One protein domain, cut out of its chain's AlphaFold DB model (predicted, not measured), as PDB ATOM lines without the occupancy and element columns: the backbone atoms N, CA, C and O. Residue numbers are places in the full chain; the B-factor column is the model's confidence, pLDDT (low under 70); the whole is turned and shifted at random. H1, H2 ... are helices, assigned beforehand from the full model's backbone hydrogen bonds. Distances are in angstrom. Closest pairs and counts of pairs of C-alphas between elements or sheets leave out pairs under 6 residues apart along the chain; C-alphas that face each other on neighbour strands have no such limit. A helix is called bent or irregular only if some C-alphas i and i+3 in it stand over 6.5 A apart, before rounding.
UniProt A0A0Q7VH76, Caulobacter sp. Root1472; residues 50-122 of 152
ATOM      1  N   ASN A  50     114.629 106.255 130.151       87.50
ATOM      2  CA  ASN A  50     114.595 104.821 129.868       87.50
ATOM      3  C   ASN A  50     114.925 104.491 128.398       87.50
ATOM      4  O   ASN A  50     115.638 103.510 128.164       87.50
ATOM      5  N   PRO A  51     114.493 105.277 127.385       84.69
ATOM      6  CA  PRO A  51     114.940 105.077 126.006       84.69
ATOM      7  C   PRO A  51     116.462 105.209 125.863       84.69
ATOM      8  O   PRO A  51     117.100 104.375 125.219       84.69
ATOM      9  N   VAL A  52     117.052 106.212 126.520       85.00
ATOM     10  CA  VAL A  52     118.497 106.476 126.503       85.00
ATOM     11  C   VAL A  52     119.259 105.366 127.227       85.00
ATOM     12  O   VAL A  52     120.236 104.836 126.701       85.00
ATOM     13  N   GLU A  53     118.794 104.946 128.404       86.69
ATOM     14  CA  GLU A  53     119.397 103.841 129.153       86.69
ATOM     15  C   GLU A  53     119.353 102.536 128.358       86.69
ATOM     16  O   GLU A  53     120.354 101.820 128.273       86.69
ATOM     17  N   ARG A  54     118.214 102.239 127.720       85.50
ATOM     18  CA  ARG A  54     118.065 101.073 126.839       85.50
ATOM     19  C   ARG A  54     119.001 101.134 125.640       85.50
ATOM     20  O   ARG A  54     119.548 100.094 125.288       85.50
ATOM     21  N   ALA A  55     119.216 102.310 125.055       82.62
ATOM     22  CA  ALA A  55     120.142 102.494 123.942       82.62
ATOM     23  C   ALA A  55     121.614 102.311 124.359       82.62
ATOM     24  O   ALA A  55     122.400 101.727 123.619       82.62
ATOM     25  N   ILE A  56     121.996 102.749 125.563       82.19
ATOM     26  CA  ILE A  56     123.384 102.659 126.051       82.19
ATOM     27  C   ILE A  56     123.702 101.269 126.630       82.19
ATOM     28  O   ILE A  56     124.854 100.822 126.612       82.19
ATOM     29  N   ARG A  57     122.699 100.541 127.131       82.81
ATOM     30  CA  ARG A  57     122.887  99.243 127.799       82.81
ATOM     31  C   ARG A  57     123.640  98.194 126.956       82.81
ATOM     32  O   ARG A  57     124.530  97.557 127.524       82.81
ATOM     33  N   PRO A  58     123.378  98.006 125.646       77.25
ATOM     34  CA  PRO A  58     124.157  97.101 124.797       77.25
ATOM     35  C   PRO A  58     125.644  97.460 124.732       77.25
ATOM     36  O   PRO A  58     126.483  96.563 124.741       77.25
ATOM     37  N   ILE A  59     125.984  98.752 124.740       75.56
ATOM     38  CA  ILE A  59     127.373  99.233 124.701       75.56
ATOM     39  C   ILE A  59     128.084  98.892 126.016       75.56
ATOM     40  O   ILE A  59     129.200  98.366 126.013       75.56
ATOM     41  N   ALA A  60     127.421  99.137 127.150       73.81
ATOM     42  CA  ALA A  60     127.957  98.821 128.471       73.81
ATOM     43  C   ALA A  60     128.138  97.306 128.682       73.81
ATOM     44  O   ALA A  60     129.157  96.868 129.217       73.81
ATOM     45  N   LEU A  61     127.175  96.497 128.224       73.31
ATOM     46  CA  LEU A  61     127.255  95.034 128.277       73.31
ATOM     47  C   LEU A  61     128.316  94.477 127.323       73.31
ATOM     48  O   LEU A  61     129.071  93.590 127.712       73.31
ATOM     49  N   GLY A  62     128.424  95.030 126.113       68.62
ATOM     50  CA  GLY A  62     129.478  94.686 125.161       68.62
ATOM     51  C   GLY A  62     130.863  94.902 125.771       68.62
ATOM     52  O   GLY A  62     131.669  93.984 125.835       68.62
ATOM     53  N   ARG A  63     131.130  96.056 126.387       65.88
ATOM     54  CA  ARG A  63     132.425  96.293 127.056       65.88
ATOM     55  C   ARG A  63     132.805  95.227 128.093       65.88
ATOM     56  O   ARG A  63     133.984  94.941 128.248       65.88
ATOM     57  N   LYS A  64     131.827  94.648 128.797       64.44
ATOM     58  CA  LYS A  64     132.058  93.606 129.810       64.44
ATOM     59  C   LYS A  64     132.224  92.203 129.211       64.44
ATOM     60  O   LYS A  64     132.926  91.383 129.790       64.44
ATOM     61  N   ASN A  65     131.582  91.927 128.076       64.38
ATOM     62  CA  ASN A  65     131.562  90.600 127.451       64.38
ATOM     63  C   ASN A  65     132.678  90.392 126.416       64.38
ATOM     64  O   ASN A  65     132.932  89.265 125.996       64.38
ATOM     65  N   HIS A  66     133.332  91.463 125.970       65.56
ATOM     66  CA  HIS A  66     134.336  91.394 124.921       65.56
ATOM     67  C   HIS A  66     135.699  91.158 125.575       65.56
ATOM     68  O   HIS A  66     136.350  92.087 126.044       65.56
ATOM     69  N   LEU A  67     136.121  89.890 125.598       59.91
ATOM     70  CA  LEU A  67     137.371  89.388 126.201       59.91
ATOM     71  C   LEU A  67     138.647  90.116 125.728       59.91
ATOM     72  O   LEU A  67     139.678  90.032 126.384       59.91
ATOM     73  N   PHE A  68     138.572  90.850 124.616       54.28
ATOM     74  CA  PHE A  68     139.680  91.601 124.028       54.28
ATOM     75  C   PHE A  68     139.637  93.105 124.308       54.28
ATOM     76  O   PHE A  68     140.516  93.804 123.836       54.28
ATOM     77  N   ALA A  69     138.662  93.625 125.061       52.03
ATOM     78  CA  ALA A  69     138.514  95.059 125.345       52.03
ATOM     79  C   ALA A  69     139.327  95.550 126.568       52.03
ATOM     80  O   ALA A  69     138.995  96.587 127.142       52.03
ATOM     81  N   GLY A  70     140.347  94.788 126.989       51.09
ATOM     82  CA  GLY A  70     141.195  95.116 128.142       51.09
ATOM     83  C   GLY A  70     142.644  94.623 128.060       51.09
ATOM     84  O   GLY A  70     143.276  94.484 129.101       51.09
ATOM     85  N   SER A  71     143.167  94.308 126.867       56.00
ATOM     86  CA  SER A  71     144.588  93.974 126.680       56.00
ATOM     87  C   SER A  71     145.381  95.167 126.134       56.00
ATOM     88  O   SER A  71     144.935  95.826 125.199       56.00
ATOM     89  N   ASP A  72     146.592  95.404 126.641       56.56
ATOM     90  CA  ASP A  72     147.448  96.532 126.218       56.56
ATOM     91  C   ASP A  72     147.848  96.473 124.724       56.56
ATOM     92  O   ASP A  72     148.218  97.477 124.122       56.56
ATOM     93  N   GLY A  73     147.761  95.292 124.095       54.03
ATOM     94  CA  GLY A  73     148.113  95.076 122.684       54.03
ATOM     95  C   GLY A  73     146.951  95.163 121.683       54.03
ATOM     96  O   GLY A  73     147.191  95.296 120.484       54.03
ATOM     97  N   GLY A  74     145.693  95.087 122.132       51.59
ATOM     98  CA  GLY A  74     144.525  95.022 121.232       51.59
ATOM     99  C   GLY A  74     143.207  95.534 121.818       51.59
ATOM    100  O   GLY A  74     142.197  95.556 121.117       51.59
ATOM    101  N   GLY A  75     143.228  95.976 123.072       51.28
ATOM    102  CA  GLY A  75     142.067  96.191 123.919       51.28
ATOM    103  C   GLY A  75     142.068  97.489 124.697       51.28
ATOM    104  O   GLY A  75     141.383  97.573 125.710       51.28
ATOM    105  N   ASP A  76     142.767  98.522 124.231       56.84
ATOM    106  CA  ASP A  76     142.390  99.865 124.649       56.84
ATOM    107  C   ASP A  76     140.915 100.070 124.288       56.84
ATOM    108  O   ASP A  76     140.508  99.899 123.132       56.84
ATOM    109  N   GLY A  77     140.094 100.450 125.272       60.56
ATOM    110  CA  GLY A  77     138.656 100.666 125.084       60.56
ATOM    111  C   GLY A  77     138.320 101.646 123.950       60.56
ATOM    112  O   GLY A  77     137.191 101.646 123.465       60.56
ATOM    113  N   SER A  78     139.298 102.432 123.490       66.75
ATOM    114  CA  SER A  78     139.229 103.289 122.306       66.75
ATOM    115  C   SER A  78     139.000 102.509 121.004       66.75
ATOM    116  O   SER A  78     138.140 102.897 120.218       66.75
ATOM    117  N   ARG A  79     139.681 101.377 120.777       71.81
ATOM    118  CA  ARG A  79     139.529 100.582 119.540       71.81
ATOM    119  C   ARG A  79     138.160  99.917 119.471       71.81
ATOM    120  O   ARG A  79     137.493  99.961 118.439       71.81
ATOM    121  N   TRP A  80     137.706  99.364 120.596       73.00
ATOM    122  CA  TRP A  80     136.353  98.821 120.698       73.00
ATOM    123  C   TRP A  80     135.288  99.914 120.562       73.00
ATOM    124  O   TRP A  80     134.270  99.688 119.915       73.00
ATOM    125  N   ALA A  81     135.524 101.115 121.104       75.69
ATOM    126  CA  ALA A  81     134.610 102.241 120.931       75.69
ATOM    127  C   ALA A  81     134.443 102.631 119.454       75.69
ATOM    128  O   ALA A  81     133.320 102.910 119.037       75.69
ATOM    129  N   VAL A  82     135.510 102.588 118.648       80.25
ATOM    130  CA  VAL A  82     135.432 102.840 117.198       80.25
ATOM    131  C   VAL A  82     134.568 101.786 116.503       80.25
ATOM    132  O   VAL A  82     133.621 102.134 115.802       80.25
ATOM    133  N   VAL A  83     134.835 100.498 116.742       81.12
ATOM    134  CA  VAL A  83     134.071  99.400 116.121       81.12
ATOM    135  C   VAL A  83     132.607  99.413 116.569       81.12
ATOM    136  O   VAL A  83     131.704  99.307 115.742       81.12
ATOM    137  N   GLY A  84     132.352  99.611 117.864       81.00
ATOM    138  CA  GLY A  84     131.004  99.741 118.413       81.00
ATOM    139  C   GLY A  84     130.242 100.920 117.809       81.00
ATOM    140  O   GLY A  84     129.077 100.769 117.454       81.00
ATOM    141  N   SER A  85     130.908 102.060 117.603       83.00
ATOM    142  CA  SER A  85     130.301 103.226 116.949       83.00
ATOM    143  C   SER A  85     129.919 102.934 115.496       83.00
ATOM    144  O   SER A  85     128.832 103.318 115.068       83.00
ATOM    145  N   LEU A  86     130.756 102.211 114.742       85.50
ATOM    146  CA  LEU A  86     130.442 101.796 113.367       85.50
ATOM    147  C   LEU A  86     129.247 100.836 113.313       85.50
ATOM    148  O   LEU A  86     128.358 101.009 112.482       85.50
ATOM    149  N   ILE A  87     129.192  99.865 114.229       85.38
ATOM    150  CA  ILE A  87     128.083  98.906 114.329       85.38
ATOM    151  C   ILE A  87     126.774  99.619 114.673       85.38
ATOM    152  O   ILE A  87     125.756  99.374 114.027       85.38
ATOM    153  N   GLU A  88     126.777 100.501 115.677       84.75
ATOM    154  CA  GLU A  88     125.575 101.254 116.048       84.75
ATOM    155  C   GLU A  88     125.147 102.214 114.933       84.75
ATOM    156  O   GLU A  88     123.955 102.344 114.661       84.75
ATOM    157  N   THR A  89     126.095 102.801 114.199       84.88
ATOM    158  CA  THR A  89     125.789 103.608 113.008       84.88
ATOM    159  C   THR A  89     125.096 102.776 111.928       84.88
ATOM    160  O   THR A  89     124.084 103.217 111.386       84.88
ATOM    161  N   ALA A  90     125.573 101.560 111.641       85.38
ATOM    162  CA  ALA A  90     124.928 100.664 110.678       85.38
ATOM    163  C   ALA A  90     123.491 100.319 111.103       85.38
ATOM    164  O   ALA A  90     122.558 100.469 110.312       85.38
ATOM    165  N   LYS A  91     123.295  99.969 112.381       84.25
ATOM    166  CA  LYS A  91     121.967  99.677 112.946       84.25
ATOM    167  C   LYS A  91     121.017 100.871 112.855       84.25
ATOM    168  O   LYS A  91     119.870 100.689 112.459       84.25
ATOM    169  N   MET A  92     121.482 102.077 113.187       83.81
ATOM    170  CA  MET A  92     120.677 103.304 113.096       83.81
ATOM    171  C   MET A  92     120.246 103.618 111.658       83.81
ATOM    172  O   MET A  92     119.170 104.173 111.456       83.81
ATOM    173  N   ASN A  93     121.046 103.227 110.663       87.00
ATOM    174  CA  ASN A  93     120.725 103.385 109.243       87.00
ATOM    175  C   ASN A  93     119.958 102.188 108.645       87.00
ATOM    176  O   ASN A  93     119.690 102.176 107.446       87.00
ATOM    177  N   GLY A  94     119.603 101.177 109.449       87.12
ATOM    178  CA  GLY A  94     118.895  99.983 108.976       87.12
ATOM    179  C   GLY A  94     119.736  99.058 108.089       87.12
ATOM    180  O   GLY A  94     119.177  98.226 107.378       87.12
ATOM    181  N   VAL A  95     121.064  99.194 108.118       88.31
ATOM    182  CA  VAL A  95     122.002  98.355 107.364       88.31
ATOM    183  C   VAL A  95     122.464  97.196 108.245       88.31
ATOM    184  O   VAL A  95     122.691  97.362 109.445       88.31
ATOM    185  N   GLU A  96     122.607  96.010 107.653       87.50
ATOM    186  CA  GLU A  96     123.129  94.835 108.352       87.50
ATOM    187  C   GLU A  96     124.601  95.082 108.764       87.50
ATOM    188  O   GLU A  96     125.438  95.359 107.898       87.50
ATOM    189  N   PRO A  97     124.941  95.048 110.071       86.06
ATOM    190  CA  PRO A  97     126.259  95.471 110.542       86.06
ATOM    191  C   PRO A  97     127.436  94.647 110.018       86.06
ATOM    192  O   PRO A  97     128.521  95.201 109.842       86.06
ATOM    193  N   PHE A  98     127.261  93.342 109.794       85.25
ATOM    194  CA  PHE A  98     128.331  92.488 109.291       85.25
ATOM    195  C   PHE A  98     128.655  92.809 107.830       85.25
ATOM    196  O   PHE A  98     129.822  93.030 107.512       85.25
ATOM    197  N   ALA A  99     127.645  92.919 106.967       86.12
ATOM    198  CA  ALA A  99     127.793  93.343 105.579       86.12
ATOM    199  C   ALA A  99     128.451  94.726 105.485       86.12
ATOM    200  O   ALA A  99     129.399  94.903 104.730       86.12
ATOM    201  N   TYR A 100     128.023  95.675 106.323       84.12
ATOM    202  CA  TYR A 100     128.619  97.011 106.381       84.12
ATOM    203  C   TYR A 100     130.114  96.983 106.733       84.12
ATOM    204  O   TYR A 100     130.922  97.641 106.081       84.12
ATOM    205  N   LEU A 101     130.499  96.220 107.761       86.50
ATOM    206  CA  LEU A 101     131.902  96.112 108.161       86.50
ATOM    207  C   LEU A 101     132.743  95.356 107.131       86.50
ATOM    208  O   LEU A 101     133.874  95.764 106.876       86.50
ATOM    209  N   ARG A 102     132.205  94.282 106.545       86.25
ATOM    210  CA  ARG A 102     132.868  93.520 105.483       86.25
ATOM    211  C   ARG A 102     133.198  94.432 104.308       86.25
ATOM    212  O   ARG A 102     134.364  94.516 103.945       86.25
ATOM    213  N   ASP A 103     132.210  95.155 103.792       83.44
ATOM    214  CA  ASP A 103     132.390  96.025 102.630       83.44
ATOM    215  C   ASP A 103     133.447  97.111 102.909       83.44
ATOM    216  O   ASP A 103     134.306  97.382 102.074       83.44
ATOM    217  N   ILE A 104     133.459  97.699 104.114       83.00
ATOM    218  CA  ILE A 104     134.489  98.678 104.504       83.00
ATOM    219  C   ILE A 104     135.885  98.050 104.533       83.00
ATOM    220  O   ILE A 104     136.839  98.656 104.044       83.00
ATOM    221  N   LEU A 105     136.018  96.868 105.137       84.69
ATOM    222  CA  LEU A 105     137.301  96.179 105.261       84.69
ATOM    223  C   LEU A 105     137.829  95.720 103.897       84.69
ATOM    224  O   LEU A 105     139.026  95.845 103.650       84.69
ATOM    225  N   GLU A 106     136.954  95.255 103.007       84.81
ATOM    226  CA  GLU A 106     137.289  94.904 101.622       84.81
ATOM    227  C   GLU A 106     137.789  96.139 100.856       84.81
ATOM    228  O   GLU A 106     138.922  96.134 100.376       84.81
ATOM    229  N   CYS A 107     137.052  97.259 100.878       78.62
ATOM    230  CA  CYS A 107     137.497  98.485 100.202       78.62
ATOM    231  C   CYS A 107     138.829  99.034 100.776       78.62
ATOM    232  O   CYS A 107     139.592  99.671 100.047       78.62
ATOM    233  N   MET A 108     139.132  98.805 102.064       80.25
ATOM    234  CA  MET A 108     140.428  99.172 102.665       80.25
ATOM    235  C   MET A 108     141.583  98.299 102.156       80.25
ATOM    236  O   MET A 108     142.678  98.816 101.932       80.25
ATOM    237  N   VAL A 109     141.357  96.992 101.990       84.19
ATOM    238  CA  VAL A 109     142.360  96.047 101.468       84.19
ATOM    239  C   VAL A 109     142.632  96.301  99.985       84.19
ATOM    240  O   VAL A 109     143.786  96.246  99.563       84.19
ATOM    241  N   ASP A 110     141.604  96.685  99.230       77.88
ATOM    242  CA  ASP A 110     141.690  96.988  97.796       77.88
ATOM    243  C   ASP A 110     142.390  98.331  97.484       77.88
ATOM    244  O   ASP A 110     142.527  98.731  96.327       77.88
ATOM    245  N   GLY A 111     142.895  99.030  98.508       64.81
ATOM    246  CA  GLY A 111     143.754 100.206  98.349       64.81
ATOM    247  C   GLY A 111     143.008 101.508  98.053       64.81
ATOM    248  O   GLY A 111     143.629 102.491  97.639       64.81
ATOM    249  N   HIS A 112     141.692 101.559  98.273       60.75
ATOM    250  CA  HIS A 112     140.937 102.798  98.120       60.75
ATOM    251  C   HIS A 112     141.225 103.757  99.293       60.75
ATOM    252  O   HIS A 112     141.115 103.363 100.457       60.75
ATOM    253  N   PRO A 113     141.591 105.033  99.036       52.97
ATOM    254  CA  PRO A 113     141.858 105.990 100.104       52.97
ATOM    255  C   PRO A 113     140.585 106.250 100.918       52.97
ATOM    256  O   PRO A 113     139.476 106.226 100.384       52.97
ATOM    257  N   SER A 114     140.743 106.546 102.209       54.00
ATOM    258  CA  SER A 114     139.658 106.747 103.189       54.00
ATOM    259  C   SER A 114     138.584 107.766 102.776       54.00
ATOM    260  O   SER A 114     137.466 107.723 103.281       54.00
ATOM    261  N   THR A 115     138.896 108.656 101.833       49.50
ATOM    262  CA  THR A 115     138.001 109.656 101.231       49.50
ATOM    263  C   THR A 115     137.150 109.144 100.063       49.50
ATOM    264  O   THR A 115     136.211 109.826  99.667       49.50
ATOM    265  N   ALA A 116     137.441 107.962  99.509       47.97
ATOM    266  CA  ALA A 116     136.715 107.365  98.384       47.97
ATOM    267  C   ALA A 116     135.659 106.324  98.808       47.97
ATOM    268  O   ALA A 116     134.942 105.808  97.947       47.97
ATOM    269  N   SER A 117     135.515 106.023 100.109       48.62
ATOM    270  CA  SER A 117     134.605 104.964 100.581       48.62
ATOM    271  C   SER A 117     133.155 105.198 100.152       48.62
ATOM    272  O   SER A 117     132.464 104.244  99.811       48.62
ATOM    273  N   THR A 118     132.718 106.458 100.030       47.97
ATOM    274  CA  THR A 118     131.362 106.806  99.579       47.97
ATOM    275  C   THR A 118     131.054 106.294  98.167       47.97
ATOM    276  O   THR A 118     129.906 105.968  97.878       47.97
ATOM    277  N   SER A 119     132.065 106.171  97.298       44.62
ATOM    278  CA  SER A 119     131.906 105.602  95.953       44.62
ATOM    279  C   SER A 119     131.818 104.071  95.969       44.62
ATOM    280  O   SER A 119     131.128 103.504  95.129       44.62
ATOM    281  N   CYS A 120     132.486 103.406  96.917       47.50
ATOM    282  CA  CYS A 120     132.456 101.947  97.096       47.50
ATOM    283  C   CYS A 120     131.110 101.510  97.720       47.50
ATOM    284  O   CYS A 120     130.502 100.532  97.294       47.50
ATOM    285  N   CYS A 121     130.559 102.325  98.635       47.62
ATOM    286  CA  CYS A 121     129.211 102.164  99.200       47.62
ATOM    287  C   CYS A 121     128.070 102.299  98.165       47.62
ATOM    288  O   CYS A 121     126.913 102.032  98.490       47.62
ATOM    289  N   LEU A 122     128.374 102.730  96.935       46.50
ATOM    290  CA  LEU A 122     127.455 102.773  95.791       46.50
ATOM    291  C   LEU A 122     127.712 101.620  94.796       46.50
ATOM    292  O   LEU A 122     127.362 101.727  93.621       46.50
TER     293      LEU A 122
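What this domain is: This is residues 50 to 122 of the 152 residues of a protein of Caulobacter sp. Root1472 (UniProt A0A0Q7VH76). Look for a flat, loose zigzag: H2 is the middle stroke, H1 and H3 are on either side of it, and short H4 comes past H3. The 73 printed residues include four named helices, in the order H1 H2 H3 H4, and no named strand: all helix. The radius of gyration of the C-alphas is 14.3 A; the spans are 37 by 33 by 17 A.

How they stand to each other: Start at H2, residues 77 to 92. With residues 77 to 84 alone it only just touches residues 59 to 63 of H1, residues 50 to 65, with 3 pairs of C-alphas within 8 A; the closest C-alphas, Ile 59 and Gly 84, are 7.3 A apart. The tilt is steep, 46 degrees, opposite ways. With residues 86 to 91 alone H2 touches residues 97 to 101 of H3, residues 97 to 109, at a steep tilt of 61 degrees, opposite ways; the closest C-alphas, Ala 90 and Pro 97, are 5.4 A apart. H3, with residues 104 to 107 alone, only just touches H4, residues 117 to 120, with 3 such pairs; the closest C-alphas are Cys 107 and Cys 120, 6.9 A. H1 is apart from H3. Every O i to N i+4 pair is within hydrogen-bond range in H2 and H3, 10 of 12 in H1; H4 is too short for one.

Where its parts are: Find C-alpha 50 at (114.595, 104.821, 129.868); H1 runs 22.3 A from there, with a kink of 27 degrees near residue 57, only just irregular: C-alphas 55 and 58 are 6.8 A apart. H2 spans 21.8 A, H3 18.5 A; H4 ends at C-alpha 120, (132.456, 101.947, 97.096).

The domain as a whole: The farthest C-alphas, Asn 50 and Gly 111, are 43.2 A apart. The printed part has no cut; H1 to H2 is a long link. The model's pLDDT is under 70 at residues 62 to 78 and 111 to 122.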